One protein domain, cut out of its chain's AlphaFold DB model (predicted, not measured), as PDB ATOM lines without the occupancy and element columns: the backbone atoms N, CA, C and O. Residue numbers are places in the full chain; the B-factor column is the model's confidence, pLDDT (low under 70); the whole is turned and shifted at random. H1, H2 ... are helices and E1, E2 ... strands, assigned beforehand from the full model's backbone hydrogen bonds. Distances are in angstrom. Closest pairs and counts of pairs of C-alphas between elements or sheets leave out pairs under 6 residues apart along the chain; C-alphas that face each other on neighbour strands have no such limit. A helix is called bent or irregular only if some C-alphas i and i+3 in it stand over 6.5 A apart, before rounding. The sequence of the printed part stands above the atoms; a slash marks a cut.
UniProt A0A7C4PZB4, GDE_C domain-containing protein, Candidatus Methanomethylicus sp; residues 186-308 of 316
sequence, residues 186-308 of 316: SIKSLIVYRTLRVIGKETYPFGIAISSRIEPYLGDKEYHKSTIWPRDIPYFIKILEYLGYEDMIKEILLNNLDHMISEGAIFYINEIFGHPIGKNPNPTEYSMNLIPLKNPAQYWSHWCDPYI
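What this domain is: This is residues 186 to 308 of the 316 residues of the protein "GDE_C domain-containing protein" of Candidatus Methanomethylicus sp (UniProt A0A7C4PZB4). The middle of this domain is a small strand hairpin, E1 and E2, packed along E2 on a helical hairpin of two long helices, H3 and H4; a second, smaller strand hairpin, E3 and E4, lies toward the other end of the longest axis, where the long loop of residues 275 to 290 runs out and back. Short H1 sits at the start of E1, H2 lies far out in the chain between E2 and H3, and the last stretch, residues 294 to 308, runs back toward the helical hairpin. The printed part has 123 residues with four named helices and four named strands, in the order H1 E1 E2 H2 H3 H4 E3 E4; both two-stranded sheets are antiparallel. The class is mixed, helices and strands, with under half of the residues, 57, in named elements. The whole is compact, with a radius of gyration of the C-alphas of 13.7 A and spans of 40 by 30 by 25 A.

Where its parts are: Find C-alpha 186 at (60.289, -16.932, -12.059), where H1, residues 186 to 190, begins. E1, residues 191 to 195, covers 13.6 A, and E2, residues 203 to 208, covers 14.6 A. Next come H2, residues 220 to 223, and H3, residues 230 to 243, 20.4 A long and only just irregular: C-alphas 231 and 234 are 6.9 A apart. H4, residues 246 to 262, starts with C-alpha 246 at (46.410, -10.121, -0.896) and runs 24.3 A. E3 is residues 272 to 274; E4, residues 291 to 293, ends with C-alpha 293 at (39.517, -17.053, -27.874).

How they stand to each other: Start at the hairpin of E1 and E2, antiparallel at 143 degrees, where N 206 and O 192 are 2.8 A apart, within hydrogen-bond range. Look from E2 to H4: the closest C-alphas, Phe 206 and Ile 252, are 5.1 A apart. From E2 to H3 the closest C-alphas are Gly 207 and Ile 233, at 5.6 A. H3 and H4 form a helical hairpin and touch, opposite ways at a shallow tilt of 20 degrees; H3 touches H4 with residues 237 to 241 alone, and H4 touches H3 with residues 246 to 249 alone, the closest C-alphas being those of Ile 237 and Ile 249, 6.2 A apart. E3 and E4 form a hairpin, antiparallel at 138 degrees, with N 274 and O 291 at 2.8 A. E1 and E3 are apart; H2 and E3 are only just apart, at 8.1 A. Every O i to N i+4 pair is within hydrogen-bond range in H4, 8 of 10 in H3 and 0 of 1 in H1, where 2 of 2 O i to N i+3 pairs are; H2 is too short for an O i to N i+4 pair.

The domain as a whole: The C-alphas farthest apart, those of Tyr 242 and Pro 281, are 42.5 A apart. The printed part has no cut. The links E2 to H2 and E3 to E4 are long. The mean pLDDT of the printed part is 92.2, and residue 279 is under 70.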
ATOM      1  N   SER A 186      60.479 -16.361 -10.723       96.81
ATOM      2  CA  SER A 186      60.289 -16.932 -12.059       96.81
ATOM      3  C   SER A 186      58.842 -16.768 -12.527       96.81
ATOM      4  O   SER A 186      58.613 -16.280 -13.626       96.81
ATOM      5  N   ILE A 187      57.852 -17.061 -11.673       97.94
ATOM      6  CA  ILE A 187      56.419 -16.939 -12.020       97.94
ATOM      7  C   ILE A 187      56.057 -15.529 -12.509       97.94
ATOM      8  O   ILE A 187      55.205 -15.391 -13.384       97.94
ATOM      9  N   LYS A 188      56.718 -14.476 -12.003       97.56
ATOM     10  CA  LYS A 188      56.469 -13.091 -12.436       97.56
ATOM     11  C   LYS A 188      56.552 -12.892 -13.950       97.56
ATOM     12  O   LYS A 188      55.805 -12.065 -14.462       97.56
ATOM     13  N   SER A 189      57.401 -13.632 -14.667       96.19
ATOM     14  CA  SER A 189      57.494 -13.507 -16.129       96.19
ATOM     15  C   SER A 189      56.324 -14.147 -16.882       96.19
ATOM     16  O   SER A 189      56.215 -13.952 -18.086       96.19
ATOM     17  N   LEU A 190      55.475 -14.923 -16.202       97.75
ATOM     18  CA  LEU A 190      54.251 -15.493 -16.766       97.75
ATOM     19  C   LEU A 190      53.024 -14.610 -16.518       97.75
ATOM     20  O   LEU A 190      51.992 -14.846 -17.140       97.75
ATOM     21  N   ILE A 191      53.097 -13.630 -15.610       98.12
ATOM     22  CA  ILE A 191      51.941 -12.799 -15.255       98.12
ATOM     23  C   ILE A 191      51.523 -11.964 -16.462       98.12
ATOM     24  O   ILE A 191      52.319 -11.218 -17.034       98.12
ATOM     25  N   VAL A 192      50.247 -12.066 -16.809       97.62
ATOM     26  CA  VAL A 192      49.622 -11.281 -17.870       97.62
ATOM     27  C   VAL A 192      48.700 -10.233 -17.276       97.62
ATOM     28  O   VAL A 192      48.115 -10.437 -16.213       97.62
ATOM     29  N   TYR A 193      48.559  -9.115 -17.978       97.12
ATOM     30  CA  TYR A 193      47.807  -7.955 -17.520       97.12
ATOM     31  C   TYR A 193      46.690  -7.633 -18.505       97.12
ATOM     32  O   TYR A 193      46.813  -7.877 -19.707       97.12
ATOM     33  N   ARG A 194      45.601  -7.076 -17.984       95.62
ATOM     34  CA  ARG A 194      44.457  -6.601 -18.762       95.62
ATOM     35  C   ARG A 194      43.971  -5.289 -18.151       95.62
ATOM     36  O   ARG A 194      43.941  -5.150 -16.931       95.62
ATOM     37  N   THR A 195      43.605  -4.333 -18.989       95.88
ATOM     38  CA  THR A 195      42.967  -3.085 -18.567       95.88
ATOM     39  C   THR A 195      41.474  -3.314 -18.377       95.88
ATOM     40  O   THR A 195      40.815  -3.868 -19.263       95.88
ATOM     41  N   LEU A 196      40.954  -2.898 -17.221       95.56
ATOM     42  CA  LEU A 196      39.528  -2.942 -16.901       95.56
ATOM     43  C   LEU A 196      38.709  -2.124 -17.912       95.56
ATOM     44  O   LEU A 196      39.206  -1.145 -18.467       95.56
ATOM     45  N   ARG A 197      37.458  -2.529 -18.159       92.88
ATOM     46  CA  ARG A 197      36.578  -1.898 -19.160       92.88
ATOM     47  C   ARG A 197      35.299  -1.311 -18.588       92.88
ATOM     48  O   ARG A 197      34.802  -0.325 -19.123       92.88
ATOM     49  N   VAL A 198      34.728  -1.951 -17.572       93.00
ATOM     50  CA  VAL A 198      33.413  -1.604 -17.020       93.00
ATOM     51  C   VAL A 198      33.535  -1.141 -15.577       93.00
ATOM     52  O   VAL A 198      32.957  -0.115 -15.228       93.00
ATOM     53  N   ILE A 199      34.289  -1.856 -14.740       92.88
ATOM     54  CA  ILE A 199      34.379  -1.538 -13.303       92.88
ATOM     55  C   ILE A 199      35.454  -0.492 -12.970       92.88
ATOM     56  O   ILE A 199      35.509  -0.021 -11.838       92.88
ATOM     57  N   GLY A 200      36.314  -0.144 -13.931       92.31
ATOM     58  CA  GLY A 200      37.452   0.753 -13.735       92.31
ATOM     59  C   GLY A 200      38.214   1.020 -15.032       92.31
ATOM     60  O   GLY A 200      37.755   0.648 -16.113       92.31
ATOM     61  N   LYS A 201      39.377   1.668 -14.917       93.62
ATOM     62  CA  LYS A 201      40.295   1.980 -16.037       93.62
ATOM     63  C   LYS A 201      41.735   1.522 -15.783       93.62
ATOM     64  O   LYS A 201      42.632   1.792 -16.576       93.62
ATOM     65  N   GLU A 202      41.966   0.875 -14.653       96.06
ATOM     66  CA  GLU A 202      43.269   0.427 -14.198       96.06
ATOM     67  C   GLU A 202      43.719  -0.815 -14.973       96.06
ATOM     68  O   GLU A 202      42.911  -1.621 -15.445       96.06
ATOM     69  N   THR A 203      45.034  -0.984 -15.091       96.88
ATOM     70  CA  THR A 203      45.642  -2.202 -15.624       96.88
ATOM     71  C   THR A 203      46.081  -3.075 -14.463       96.88
ATOM     72  O   THR A 203      47.017  -2.734 -13.744       96.88
ATOM     73  N   TYR A 204      45.428  -4.223 -14.315       97.81
ATOM     74  CA  TYR A 204      45.706  -5.178 -13.249       97.81
ATOM     75  C   TYR A 204      46.208  -6.510 -13.807       97.81
ATOM     76  O   TYR A 204      45.962  -6.817 -14.981       97.81
ATOM     77  N   PRO A 205      46.898  -7.332 -12.995       98.12
ATOM     78  CA  PRO A 205      47.126  -8.727 -13.331       98.12
ATOM     79  C   PRO A 205      45.794  -9.411 -13.657       98.12
ATOM     80  O   PRO A 205      44.798  -9.225 -12.964       98.12
ATOM     81  N   PHE A 206      45.769 -10.190 -14.731       97.19
ATOM     82  CA  PHE A 206      44.614 -10.990 -15.131       97.19
ATOM     83  C   PHE A 206      44.803 -12.461 -14.752       97.19
ATOM     84  O   PHE A 206      43.865 -13.130 -14.332       97.19
ATOM     85  N   GLY A 207      46.029 -12.969 -14.874       96.81
ATOM     86  CA  GLY A 207      46.357 -14.368 -14.636       96.81
ATOM     87  C   GLY A 207      47.795 -14.672 -15.037       96.81
ATOM     88  O   GLY A 207      48.657 -13.795 -14.971       96.81
ATOM     89  N   ILE A 208      48.042 -15.903 -15.483       97.75
ATOM     90  CA  ILE A 208      49.351 -16.354 -15.968       97.75
ATOM     91  C   ILE A 208      49.241 -17.016 -17.345       97.75
ATOM     92  O   ILE A 208      48.270 -17.715 -17.631       97.75
ATOM     93  N   ALA A 209      50.238 -16.796 -18.197       97.50
ATOM     94  CA  ALA A 209      50.399 -17.503 -19.463       97.50
ATOM     95  C   ALA A 209      50.917 -18.934 -19.244       97.50
ATOM     96  O   ALA A 209      51.584 -19.212 -18.242       97.50
ATOM     97  N   ILE A 210      50.653 -19.830 -20.205       95.94
ATOM     98  CA  ILE A 210      51.188 -21.201 -20.176       95.94
ATOM     99  C   ILE A 210      52.708 -21.203 -20.133       95.94
ATOM    100  O   ILE A 210      53.276 -22.025 -19.427       95.94
ATOM    101  N   SER A 211      53.367 -20.338 -20.898       94.88
ATOM    102  CA  SER A 211      54.825 -20.226 -20.933       94.88
ATOM    103  C   SER A 211      55.238 -18.776 -21.164       94.88
ATOM    104  O   SER A 211      54.396 -17.904 -21.378       94.88
ATOM    105  N   SER A 212      56.542 -18.507 -21.157       91.62
ATOM    106  CA  SER A 212      57.084 -17.190 -21.504       91.62
ATOM    107  C   SER A 212      57.035 -16.875 -23.006       91.62
ATOM    108  O   SER A 212      57.553 -15.841 -23.428       91.62
ATOM    109  N   ARG A 213      56.495 -17.775 -23.841       91.06
ATOM    110  CA  ARG A 213      56.341 -17.545 -25.280       91.06
ATOM    111  C   ARG A 213      55.215 -16.551 -25.527       91.06
ATOM    112  O   ARG A 213      54.159 -16.642 -24.917       91.06
ATOM    113  N   ILE A 214      55.466 -15.624 -26.446       91.88
ATOM    114  CA  ILE A 214      54.552 -14.547 -26.827       91.88
ATOM    115  C   ILE A 214      54.406 -14.621 -28.351       91.88
ATOM    116  O   ILE A 214      55.206 -14.061 -29.098       91.88
ATOM    117  N   GLU A 215      53.415 -15.382 -28.809       92.00
ATOM    118  CA  GLU A 215      53.128 -15.680 -30.215       92.00
ATOM    119  C   GLU A 215      51.649 -15.372 -30.533       92.00
ATOM    120  O   GLU A 215      50.783 -15.528 -29.663       92.00
ATOM    121  N   PRO A 216      51.326 -14.880 -31.747       91.62
ATOM    122  CA  PRO A 216      49.937 -14.679 -32.141       91.62
ATOM    123  C   PRO A 216      49.236 -16.033 -32.234       91.62
ATOM    124  O   PRO A 216      49.796 -16.989 -32.765       91.62
ATOM    125  N   TYR A 217      47.998 -16.116 -31.753       91.94
ATOM    126  CA  TYR A 217      47.235 -17.355 -31.834       91.94
ATOM    127  C   TYR A 217      46.827 -17.650 -33.284       91.94
ATOM    128  O   TYR A 217      46.025 -16.909 -33.858       91.94
ATOM    129  N   LEU A 218      47.357 -18.732 -33.863       89.81
ATOM    130  CA  LEU A 218      47.043 -19.167 -35.228       89.81
ATOM    131  C   LEU A 218      46.372 -20.545 -35.265       89.81
ATOM    132  O   LEU A 218      45.678 -20.857 -36.232       89.81
ATOM    133  N   GLY A 219      46.527 -21.357 -34.217       87.50
ATOM    134  CA  GLY A 219      45.813 -22.621 -34.073       87.50
ATOM    135  C   GLY A 219      46.396 -23.524 -32.989       87.50
ATOM    136  O   GLY A 219      46.751 -23.076 -31.898       87.50
ATOM    137  N   ASP A 220      46.476 -24.820 -33.290       82.50
ATOM    138  CA  ASP A 220      46.833 -25.869 -32.323       82.50
ATOM    139  C   ASP A 220      48.265 -25.748 -31.792       82.50
ATOM    140  O   ASP A 220      48.555 -26.164 -30.670       82.50
ATOM    141  N   LYS A 221      49.167 -25.144 -32.572       86.25
ATOM    142  CA  LYS A 221      50.557 -24.944 -32.159       86.25
ATOM    143  C   LYS A 221      50.668 -24.014 -30.954       86.25
ATOM    144  O   LYS A 221      51.448 -24.297 -30.045       86.25
ATOM    145  N   GLU A 222      49.899 -22.930 -30.938       91.50
ATOM    146  CA  GLU A 222      49.926 -21.949 -29.853       91.50
ATOM    147  C   GLU A 222      48.982 -22.331 -28.704       91.50
ATOM    148  O   GLU A 222      49.200 -21.892 -27.574       91.50
ATOM    149  N   TYR A 223      47.986 -23.186 -28.967       91.81
ATOM    150  CA  TYR A 223      46.902 -23.551 -28.048       91.81
ATOM    151  C   TYR A 223      47.354 -23.990 -26.649       91.81
ATOM    152  O   TYR A 223      46.808 -23.488 -25.670       91.81
ATOM    153  N   HIS A 224      48.384 -24.837 -26.545       91.88
ATOM    154  CA  HIS A 224      48.987 -25.247 -25.268       91.88
ATOM    155  C   HIS A 224      50.433 -24.744 -25.088       91.88
ATOM    156  O   HIS A 224      51.247 -25.400 -24.438       91.88
ATOM    157  N   LYS A 225      50.793 -23.603 -25.691       89.81
ATOM    158  CA  LYS A 225      52.147 -23.021 -25.577       89.81
ATOM    159  C   LYS A 225      52.164 -21.540 -25.262       89.81
ATOM    160  O   LYS A 225      52.907 -21.126 -24.380       89.81
ATOM    161  N   SER A 226      51.390 -20.749 -25.995       92.50
ATOM    162  CA  SER A 226      51.468 -19.285 -25.957       92.50
ATOM    163  C   SER A 226      50.144 -18.632 -25.562       92.50
ATOM    164  O   SER A 226      49.953 -17.439 -25.759       92.50
ATOM    165  N   THR A 227      49.192 -19.403 -25.056       95.88
ATOM    166  CA  THR A 227      47.896 -18.897 -24.604       95.88
ATOM    167  C   THR A 227      47.882 -18.708 -23.092       95.88
ATOM    168  O   THR A 227      48.735 -19.200 -22.346       95.88
ATOM    169  N   ILE A 228      46.874 -17.979 -22.639       97.06
ATOM    170  CA  ILE A 228      46.547 -17.770 -21.239       97.06
ATOM    171  C   ILE A 228      45.332 -18.638 -20.937       97.06
ATOM    172  O   ILE A 228      44.306 -18.509 -21.605       97.06
ATOM    173  N   TRP A 229      45.444 -19.494 -19.925       96.62
ATOM    174  CA  TRP A 229      44.374 -20.393 -19.505       96.62
ATOM    175  C   TRP A 229      43.871 -20.005 -18.112       96.62
ATOM    176  O   TRP A 229      44.538 -20.299 -17.114       96.62
ATOM    177  N   PRO A 230      42.680 -19.391 -17.995       95.94
ATOM    178  CA  PRO A 230      42.130 -18.974 -16.706       95.94
ATOM    179  C   PRO A 230      41.969 -20.105 -15.688       95.94
ATOM    180  O   PRO A 230      41.954 -19.844 -14.486       95.94
ATOM    181  N   ARG A 231      41.901 -21.364 -16.142       95.12
ATOM    182  CA  ARG A 231      41.878 -22.556 -15.276       95.12
ATOM    183  C   ARG A 231      43.063 -22.636 -14.307       95.12
ATOM    184  O   ARG A 231      42.948 -23.261 -13.258       95.12
ATOM    185  N   ASP A 232      44.204 -22.037 -14.662       96.94
ATOM    186  CA  ASP A 232      45.426 -22.103 -13.857       96.94
ATOM    187  C   ASP A 232      45.455 -21.005 -12.773       96.94
ATOM    188  O   ASP A 232      46.231 -21.088 -11.816       96.94
ATOM    189  N   ILE A 233      44.568 -20.004 -12.861       97.19
ATOM    190  CA  ILE A 233      44.514 -18.860 -11.938       97.19
ATOM    191  C   ILE A 233      44.267 -19.288 -10.481       97.19
ATOM    192  O   ILE A 233      44.993 -18.797  -9.617       97.19
ATOM    193  N   PRO A 234      43.348 -20.218 -10.148       96.19
ATOM    194  CA  PRO A 234      43.159 -20.650  -8.761       96.19
ATOM    195  C   PRO A 234      44.428 -21.238  -8.133       96.19
ATOM    196  O   PRO A 234      44.702 -21.028  -6.950       96.19
ATOM    197  N   TYR A 235      45.244 -21.941  -8.924       97.88
ATOM    198  CA  TYR A 235      46.521 -22.474  -8.452       97.88
ATOM    199  C   TYR A 235      47.527 -21.359  -8.178       97.88
ATOM    200  O   TYR A 235      48.235 -21.418  -7.169       97.88
ATOM    201  N   PHE A 236      47.561 -20.343  -9.043       98.44
ATOM    202  CA  PHE A 236      48.384 -19.156  -8.853       98.44
ATOM    203  C   PHE A 236      47.956 -18.354  -7.617       98.44
ATOM    204  O   PHE A 236      48.804 -18.040  -6.783       98.44
ATOM    205  N   ILE A 237      46.651 -18.116  -7.435       98.00
ATOM    206  CA  ILE A 237      46.095 -17.453  -6.246       98.00
ATOM    207  C   ILE A 237      46.547 -18.174  -4.978       98.00
ATOM    208  O   ILE A 237      47.065 -17.523  -4.083       98.00
ATOM    209  N   LYS A 238      46.480 -19.507  -4.918       97.31
ATOM    210  CA  LYS A 238      46.930 -20.260  -3.736       97.31
ATOM    211  C   LYS A 238      48.412 -20.036  -3.384       97.31
ATOM    212  O   LYS A 238      48.790 -20.073  -2.214       97.31
ATOM    213  N   ILE A 239      49.270 -19.793  -4.377       98.56
ATOM    214  CA  ILE A 239      50.672 -19.417  -4.133       98.56
ATOM    215  C   ILE A 239      50.755 -17.984  -3.597       98.56
ATOM    216  O   ILE A 239      51.501 -17.732  -2.651       98.56
ATOM    217  N   LEU A 240      49.981 -17.052  -4.161       98.31
ATOM    218  CA  LEU A 240      49.897 -15.674  -3.666       98.31
ATOM    219  C   LEU A 240      49.390 -15.621  -2.220       98.31
ATOM    220  O   LEU A 240      49.961 -14.891  -1.415       98.31
ATOM    221  N   GLU A 241      48.391 -16.437  -1.876       96.50
ATOM    222  CA  GLU A 241      47.851 -16.590  -0.519       96.50
ATOM    223  C   GLU A 241      48.945 -17.037   0.448       96.50
ATOM    224  O   GLU A 241      49.169 -16.418   1.485       96.50
ATOM    225  N   TYR A 242      49.689 -18.080   0.072       97.75
ATOM    226  CA  TYR A 242      50.804 -18.588   0.868       97.75
ATOM    227  C   TYR A 242      51.905 -17.532   1.087       97.75
ATOM    228  O   TYR A 242      52.563 -17.504   2.133       97.75
ATOM    229  N   LEU A 243      52.112 -16.646   0.110       98.12
ATOM    230  CA  LEU A 243      53.083 -15.553   0.180       98.12
ATOM    231  C   LEU A 243      52.539 -14.276   0.842       98.12
ATOM    232  O   LEU A 243      53.342 -13.416   1.201       98.12
ATOM    233  N   GLY A 244      51.225 -14.168   1.055       96.75
ATOM    234  CA  GLY A 244      50.568 -12.996   1.634       96.75
ATOM    235  C   GLY A 244      50.364 -11.828   0.659       96.75
ATOM    236  O   GLY A 244      50.284 -10.684   1.098       96.75
ATOM    237  N   TYR A 245      50.294 -12.081  -0.652       97.38
ATOM    238  CA  TYR A 245      50.070 -11.044  -1.674       97.38
ATOM    239  C   TYR A 245      48.577 -10.751  -1.902       97.38
ATOM    240  O   TYR A 245      48.068 -10.888  -3.014       97.38
ATOM    241  N   GLU A 246      47.867 -10.337  -0.850       95.25
ATOM    242  CA  GLU A 246      46.410 -10.121  -0.896       95.25
ATOM    243  C   GLU A 246      45.970  -9.026  -1.881       95.25
ATOM    244  O   GLU A 246      44.926  -9.170  -2.517       95.25
ATOM    245  N   ASP A 247      46.757  -7.964  -2.070       96.12
ATOM    246  CA  ASP A 247      46.406  -6.900  -3.022       96.12
ATOM    247  C   ASP A 247      46.414  -7.416  -4.465       96.12
ATOM    248  O   ASP A 247      45.433  -7.247  -5.184       96.12
ATOM    249  N   MET A 248      47.448  -8.170  -4.851       97.88
ATOM    250  CA  MET A 248      47.516  -8.805  -6.173       97.88
ATOM    251  C   MET A 248      46.365  -9.795  -6.389       97.88
ATOM    252  O   MET A 248      45.830  -9.890  -7.490       97.88
ATOM    253  N   ILE A 249      45.952 -10.526  -5.346       97.56
ATOM    254  CA  ILE A 249      44.782 -11.411  -5.435       97.56
ATOM    255  C   ILE A 249      43.527 -10.589  -5.740       97.56
ATOM    256  O   ILE A 249      42.798 -10.927  -6.669       97.56
ATOM    257  N   LYS A 250      43.276  -9.493  -5.013       95.81
ATOM    258  CA  LYS A 250      42.115  -8.622  -5.266       95.81
ATOM    259  C   LYS A 250      42.128  -8.051  -6.681       95.81
ATOM    260  O   LYS A 250      41.089  -8.060  -7.333       95.81
ATOM    261  N   GLU A 251      43.285  -7.608  -7.161       97.50
ATOM    262  CA  GLU A 251      43.461  -7.103  -8.525       97.50
ATOM    263  C   GLU A 251      43.109  -8.166  -9.583       97.50
ATOM    264  O   GLU A 251      42.342  -7.880 -10.503       97.50
ATOM    265  N   ILE A 252      43.582  -9.410  -9.412       97.38
ATOM    266  CA  ILE A 252      43.241 -10.546 -10.289       97.38
ATOM    267  C   ILE A 252      41.734 -10.803 -10.296       97.38
ATOM    268  O   ILE A 252      41.138 -10.975 -11.362       97.38
ATOM    269  N   LEU A 253      41.115 -10.841  -9.115       95.88
ATOM    270  CA  LEU A 253      39.686 -11.110  -8.974       95.88
ATOM    271  C   LEU A 253      38.835  -9.998  -9.593       95.88
ATOM    272  O   LEU A 253      37.886 -10.289 -10.316       95.88
ATOM    273  N   LEU A 254      39.199  -8.730  -9.383       95.38
ATOM    274  CA  LEU A 254      38.528  -7.597 -10.021       95.38
ATOM    275  C   LEU A 254      38.652  -7.668 -11.546       95.38
ATOM    276  O   LEU A 254      37.666  -7.466 -12.249       95.38
ATOM    277  N   ASN A 255      39.827  -8.014 -12.071       95.50
ATOM    278  CA  ASN A 255      40.034  -8.095 -13.514       95.50
ATOM    279  C   ASN A 255      39.241  -9.230 -14.175       95.50
ATOM    280  O   ASN A 255      38.640  -9.042 -15.235       95.50
ATOM    281  N   ASN A 256      39.191 -10.399 -13.533       94.69
ATOM    282  CA  ASN A 256      38.389 -11.523 -14.014       94.69
ATOM    283  C   ASN A 256      36.886 -11.216 -13.925       94.69
ATOM    284  O   ASN A 256      36.158 -11.525 -14.865       94.69
ATOM    285  N   LEU A 257      36.428 -10.552 -12.857       93.81
ATOM    286  CA  LEU A 257      35.042 -10.092 -12.735       93.81
ATOM    287  C   LEU A 257      34.672  -9.078 -13.827       93.81
ATOM    288  O   LEU A 257      33.612  -9.196 -14.435       93.81
ATOM    289  N   ASP A 258      35.550  -8.112 -14.109       94.19
ATOM    290  CA  ASP A 258      35.359  -7.150 -15.198       94.19
ATOM    291  C   ASP A 258      35.233  -7.847 -16.555       94.19
ATOM    292  O   ASP A 258      34.350  -7.504 -17.337       94.19
ATOM    293  N   HIS A 259      36.061  -8.858 -16.828       92.62
ATOM    294  CA  HIS A 259      35.924  -9.671 -18.035       92.62
ATOM    295  C   HIS A 259      34.563 -10.386 -18.081       92.62
ATOM    296  O   HIS A 259      33.846 -10.227 -19.067       92.62
ATOM    297  N   MET A 260      34.158 -11.071 -16.999       91.69
ATOM    298  CA  MET A 260      32.881 -11.802 -16.929       91.69
ATOM    299  C   MET A 260      31.657 -10.932 -17.260       91.69
ATOM    300  O   MET A 260      30.650 -11.447 -17.741       91.69
ATOM    301  N   ILE A 261      31.700  -9.626 -16.982       91.25
ATOM    302  CA  ILE A 261      30.573  -8.715 -17.240       91.25
ATOM    303  C   ILE A 261      30.701  -7.913 -18.543       91.25
ATOM    304  O   ILE A 261      29.724  -7.291 -18.956       91.25
ATOM    305  N   SER A 262      31.880  -7.882 -19.173       85.94
ATOM    306  CA  SER A 262      32.175  -6.977 -20.299       85.94
ATOM    307  C   SER A 262      32.494  -7.673 -21.621       85.94
ATOM    308  O   SER A 262      32.420  -7.043 -22.680       85.94
ATOM    309  N   GLU A 263      32.872  -8.950 -21.586       82.44
ATOM    310  CA  GLU A 263      33.458  -9.670 -22.715       82.44
ATOM    311  C   GLU A 263      32.949 -11.111 -22.799       82.44
ATOM    312  O   GLU A 263      32.582 -11.721 -21.802       82.44
ATOM    313  N   GLY A 264      32.944 -11.672 -24.013       76.12
ATOM    314  CA  GLY A 264      32.566 -13.068 -24.230       76.12
ATOM    315  C   GLY A 264      31.084 -13.337 -23.953       76.12
ATOM    316  O   GLY A 264      30.209 -12.634 -24.464       76.12
ATOM    317  N   ALA A 265      30.807 -14.394 -23.190       83.69
ATOM    318  CA  ALA A 265      29.467 -14.719 -22.718       83.69
ATOM    319  C   ALA A 265      29.271 -14.150 -21.307       83.69
ATOM    320  O   ALA A 265      30.064 -14.429 -20.413       83.69
ATOM    321  N   ILE A 266      28.197 -13.379 -21.105       83.00
ATOM    322  CA  ILE A 266      27.914 -12.707 -19.827       83.00
ATOM    323  C   ILE A 266      27.923 -13.728 -18.678       83.00
ATOM    324  O   ILE A 266      27.231 -14.742 -18.743       83.00
ATOM    325  N   PHE A 267      28.683 -13.414 -17.627       85.19
ATOM    326  CA  PHE A 267      28.967 -14.224 -16.436       85.19
ATOM    327  C   PHE A 267      29.875 -15.437 -16.640       85.19
ATOM    328  O   PHE A 267      30.068 -16.214 -15.706       85.19
ATOM    329  N   TYR A 268      30.487 -15.584 -17.809       87.56
ATOM    330  CA  TYR A 268      31.448 -16.643 -18.073       87.56
ATOM    331  C   TYR A 268      32.829 -16.081 -18.389       87.56
ATOM    332  O   TYR A 268      32.999 -14.905 -18.693       87.56
ATOM    333  N   ILE A 269      33.827 -16.955 -18.279       90.25
ATOM    334  CA  ILE A 269      35.186 -16.686 -18.735       90.25
ATOM    335  C   ILE A 269      35.455 -17.595 -19.931       90.25
ATOM    336  O   ILE A 269      35.114 -18.786 -19.912       90.25
ATOM    337  N   ASN A 270      36.104 -17.032 -20.949       93.25
ATOM    338  CA  ASN A 270      36.623 -17.785 -22.080       93.25
ATOM    339  C   ASN A 270      37.544 -18.944 -21.651       93.25
ATOM    340  O   ASN A 270      38.251 -18.901 -20.643       93.25
ATOM    341  N   GLU A 271      37.573 -19.992 -22.467       93.69
ATOM    342  CA  GLU A 271      38.490 -21.120 -22.311       93.69
ATOM    343  C   GLU A 271      39.953 -20.668 -22.323       93.69
ATOM    344  O   GLU A 271      40.714 -21.038 -21.428       93.69
ATOM    345  N   ILE A 272      40.314 -19.841 -23.309       95.31
ATOM    346  CA  ILE A 272      41.662 -19.311 -23.488       95.31
ATOM    347  C   ILE A 272      41.659 -17.856 -23.928       95.31
ATOM    348  O   ILE A 272      40.700 -17.358 -24.522       95.31
ATOM    349  N   PHE A 273      42.799 -17.206 -23.711       95.94
ATOM    350  CA  PHE A 273      43.114 -15.918 -24.307       95.94
ATOM    351  C   PHE A 273      44.425 -15.979 -25.084       95.94
ATOM    352  O   PHE A 273      45.355 -16.705 -24.723       95.94
ATOM    353  N   GLY A 274      44.495 -15.191 -26.151       95.31
ATOM    354  CA  GLY A 274      45.717 -14.917 -26.891       95.31
ATOM    355  C   GLY A 274      46.377 -13.633 -26.403       95.31
ATOM    356  O   GLY A 274      45.726 -12.747 -25.839       95.31
ATOM    357  N   HIS A 275      47.673 -13.505 -26.660       94.75
ATOM    358  CA  HIS A 275      48.365 -12.236 -26.471       94.75
ATOM    359  C   HIS A 275      47.872 -11.184 -27.485       94.75
ATOM    360  O   HIS A 275      47.517 -11.548 -28.609       94.75
ATOM    361  N   PRO A 276      47.902  -9.884 -27.134       91.88
ATOM    362  CA  PRO A 276      47.548  -8.766 -28.017       91.88
ATOM    363  C   PRO A 276      48.634  -8.518 -29.079       91.88
ATOM    364  O   PRO A 276      49.266  -7.463 -29.130       91.88
ATOM    365  N   ILE A 277      48.921  -9.529 -29.894       86.75
ATOM    366  CA  ILE A 277      49.961  -9.491 -30.922       86.75
ATOM    367  C   ILE A 277      49.294  -9.386 -32.283       86.75
ATOM    368  O   ILE A 277      48.366 -10.125 -32.604       86.75
ATOM    369  N   GLY A 278      49.822  -8.485 -33.102       72.56
ATOM    370  CA  GLY A 278      49.204  -8.085 -34.359       72.56
ATOM    371  C   GLY A 278      48.634  -6.684 -34.206       72.56
ATOM    372  O   GLY A 278      47.976  -6.357 -33.223       72.56
ATOM    373  N   LYS A 279      48.950  -5.804 -35.155       65.75
ATOM    374  CA  LYS A 279      48.474  -4.421 -35.130       65.75
ATOM    375  C   LYS A 279      46.953  -4.444 -35.299       65.75
ATOM    376  O   LYS A 279      46.489  -4.766 -36.389       65.75
ATOM    377  N   ASN A 280      46.196  -4.127 -34.245       77.00
ATOM    378  CA  ASN A 280      44.753  -3.925 -34.371       77.00
ATOM    379  C   ASN A 280      44.519  -2.852 -35.457       77.00
ATOM    380  O   ASN A 280      45.038  -1.744 -35.302       77.00
ATOM    381  N   PRO A 281      43.797  -3.155 -36.557       82.69
ATOM    382  CA  PRO A 281      43.590  -2.199 -37.646       82.69
ATOM    383  C   PRO A 281      42.778  -0.970 -37.217       82.69
ATOM    384  O   PRO A 281      42.828   0.051 -37.896       82.69
ATOM    385  N   ASN A 282      42.059  -1.051 -36.094       86.62
ATOM    386  CA  ASN A 282      41.374   0.073 -35.472       86.62
ATOM    387  C   ASN A 282      41.718   0.127 -33.970       86.62
ATOM    388  O   ASN A 282      40.956  -0.386 -33.141       86.62
ATOM    389  N   PRO A 283      42.899   0.663 -33.611       87.75
ATOM    390  CA  PRO A 283      43.380   0.637 -32.244       87.75
ATOM    391  C   PRO A 283      42.534   1.530 -31.327       87.75
ATOM    392  O   PRO A 283      42.136   2.639 -31.669       87.75
ATOM    393  N   THR A 284      42.317   1.034 -30.121       88.19
ATOM    394  CA  THR A 284      41.635   1.676 -28.994       88.19
ATOM    395  C   THR A 284      42.518   1.569 -27.753       88.19
ATOM    396  O   THR A 284      43.492   0.811 -27.744       88.19
ATOM    397  N   GLU A 285      42.153   2.258 -26.670       86.12
ATOM    398  CA  GLU A 285      42.840   2.127 -25.372       86.12
ATOM    399  C   GLU A 285      42.872   0.676 -24.838       86.12
ATOM    400  O   GLU A 285      43.788   0.305 -24.111       86.12
ATOM    401  N   TYR A 286      41.944  -0.182 -25.285       88.62
ATOM    402  CA  TYR A 286      41.858  -1.602 -24.911       88.62
ATOM    403  C   TYR A 286      42.555  -2.548 -25.893       88.62
ATOM    404  O   TYR A 286      42.474  -3.762 -25.741       88.62
ATOM    405  N   SER A 287      43.238  -2.040 -26.923       89.44
ATOM    406  CA  SER A 287      43.876  -2.901 -27.937       89.44
ATOM    407  C   SER A 287      45.062  -3.709 -27.422       89.44
ATOM    408  O   SER A 287      45.506  -4.627 -28.101       89.44
ATOM    409  N   MET A 288      45.552  -3.379 -26.226       91.19
ATOM    410  CA  MET A 288      46.572  -4.147 -25.515       91.19
ATOM    411  C   MET A 288      45.975  -5.176 -24.542       91.19
ATOM    412  O   MET A 288      46.730  -5.853 -23.849       91.19
ATOM    413  N   ASN A 289      44.647  -5.309 -24.468       94.06
ATOM    414  CA  ASN A 289      44.020  -6.364 -23.679       94.06
ATOM    415  C   ASN A 289      44.203  -7.726 -24.343       94.06
ATOM    416  O   ASN A 289      44.251  -7.850 -25.565       94.06
ATOM    417  N   LEU A 290      44.249  -8.760 -23.505       94.31
ATOM    418  CA  LEU A 290      44.237 -10.151 -23.945       94.31
ATOM    419  C   LEU A 290      43.036 -10.413 -24.861       94.31
ATOM    420  O   LEU A 290      41.936  -9.924 -24.611       94.31
ATOM    421  N   ILE A 291      43.251 -11.199 -25.912       92.88
ATOM    422  CA  ILE A 291      42.234 -11.487 -26.925       92.88
ATOM    423  C   ILE A 291      41.447 -12.715 -26.460       92.88
ATOM    424  O   ILE A 291      42.058 -13.779 -26.366       92.88
ATOM    425  N   PRO A 292      40.136 -12.631 -26.178       92.94
ATOM    426  CA  PRO A 292      39.343 -13.804 -25.826       92.94
ATOM    427  C   PRO A 292      39.231 -14.749 -27.028       92.94
ATOM    428  O   PRO A 292      38.930 -14.316 -28.142       92.94
ATOM    429  N   LEU A 293      39.482 -16.041 -26.818       91.12
ATOM    430  CA  LEU A 293      39.517 -17.053 -27.874       91.12
ATOM    431  C   LEU A 293      38.690 -18.289 -27.486       91.12
ATOM    432  O   LEU A 293      38.389 -18.517 -26.314       91.12
ATOM    433  N   LYS A 294      38.347 -19.099 -28.498       90.19
ATOM    434  CA  LYS A 294      37.653 -20.397 -28.367       90.19
ATOM    435  C   LYS A 294      36.364 -20.305 -27.540       90.19
ATOM    436  O   LYS A 294      35.604 -19.361 -27.747       90.19
ATOM    437  N   ASN A 295      36.048 -21.309 -26.717       90.38
ATOM    438  CA  ASN A 295      34.745 -21.401 -26.069       90.38
ATOM    439  C   ASN A 295      34.530 -20.211 -25.108       90.38
ATOM    440  O   ASN A 295      35.297 -20.070 -24.154       90.38
ATOM    441  N   PRO A 296      33.504 -19.363 -25.318       89.44
ATOM    442  CA  PRO A 296      33.236 -18.213 -24.455       89.44
ATOM    443  C   PRO A 296      32.648 -18.591 -23.087       89.44
ATOM    444  O   PRO A 296      32.596 -17.740 -22.205       89.44
ATOM    445  N   ALA A 297      32.201 -19.839 -22.903       90.06
ATOM    446  CA  ALA A 297      31.637 -20.332 -21.652       90.06
ATOM    447  C   ALA A 297      32.241 -21.687 -21.269       90.06
ATOM    448  O   ALA A 297      31.711 -22.744 -21.618       90.06
ATOM    449  N   GLN A 298      33.365 -21.654 -20.546       89.81
ATOM    450  CA  GLN A 298      34.111 -22.857 -20.181       89.81
ATOM    451  C   GLN A 298      34.115 -23.104 -18.669       89.81
ATOM    452  O   GLN A 298      34.604 -22.289 -17.889       89.81
ATOM    453  N   TYR A 299      33.620 -24.273 -18.251       87.88
ATOM    454  CA  TYR A 299      33.422 -24.595 -16.832       87.88
ATOM    455  C   TYR A 299      34.716 -24.542 -16.008       87.88
ATOM    456  O   TYR A 299      34.738 -23.951 -14.936       87.88
ATOM    457  N   TRP A 300      35.826 -25.090 -16.514       88.81
ATOM    458  CA  TRP A 300      37.106 -25.063 -15.789       88.81
ATOM    459  C   TRP A 300      37.755 -23.674 -15.714       88.81
ATOM    460  O   TRP A 300      38.677 -23.482 -14.925       88.81
ATOM    461  N   SER A 301      37.286 -22.716 -16.516       90.06
ATOM    462  CA  SER A 301      37.686 -21.308 -16.435       90.06
ATOM    463  C   SER A 301      36.773 -20.511 -15.500       90.06
ATOM    464  O   SER A 301      37.116 -19.392 -15.137       90.06
ATOM    465  N   HIS A 302      35.635 -21.080 -15.087       86.44
ATOM    466  CA  HIS A 302      34.643 -20.442 -14.230       86.44
ATOM    467  C   HIS A 302      34.746 -20.967 -12.791       86.44
ATOM    468  O   HIS A 302      34.026 -21.869 -12.363       86.44
ATOM    469  N   TRP A 303      35.689 -20.405 -12.045       89.88
ATOM    470  CA  TRP A 303      35.928 -20.709 -10.636       89.88
ATOM    471  C   TRP A 303      35.349 -19.607  -9.739       89.88
ATOM    472  O   TRP A 303      35.446 -18.423 -10.052       89.88
ATOM    473  N   CYS A 304      34.775 -19.997  -8.598       85.12
ATOM    474  CA  CYS A 304      34.135 -19.067  -7.658       85.12
ATOM    475  C   CYS A 304      34.819 -19.038  -6.285       85.12
ATOM    476  O   CYS A 304      34.766 -18.015  -5.607       85.12
ATOM    477  N   ASP A 305      35.489 -20.125  -5.886       86.44
ATOM    478  CA  ASP A 305      36.045 -20.290  -4.536       86.44
ATOM    479  C   ASP A 305      36.923 -19.111  -4.077       86.44
ATOM    480  O   ASP A 305      36.705 -18.632  -2.966       86.44
ATOM    481  N   PRO A 306      37.842 -18.556  -4.898       88.12
ATOM    482  CA  PRO A 306      38.657 -17.405  -4.497       88.12
ATOM    483  C   PRO A 306      37.877 -16.125  -4.150       88.12
ATOM    484  O   PRO A 306      38.395 -15.287  -3.408       88.12
ATOM    485  N   TYR A 307      36.656 -15.956  -4.675       85.44
ATOM    486  CA  TYR A 307      35.783 -14.823  -4.346       85.44
ATOM    487  C   TYR A 307      35.091 -15.011  -2.990       85.44
ATOM    488  O   TYR A 307      34.817 -14.032  -2.281       85.44
ATOM    489  N   ILE A 308      34.816 -16.266  -2.620       80.38
ATOM    490  CA  ILE A 308      34.135 -16.626  -1.378       80.38
ATOM    491  C   ILE A 308      35.064 -16.291  -0.204       80.38
ATOM    492  O   ILE A 308      36.178 -16.789  -0.100       80.38
TER     493      ILE A 308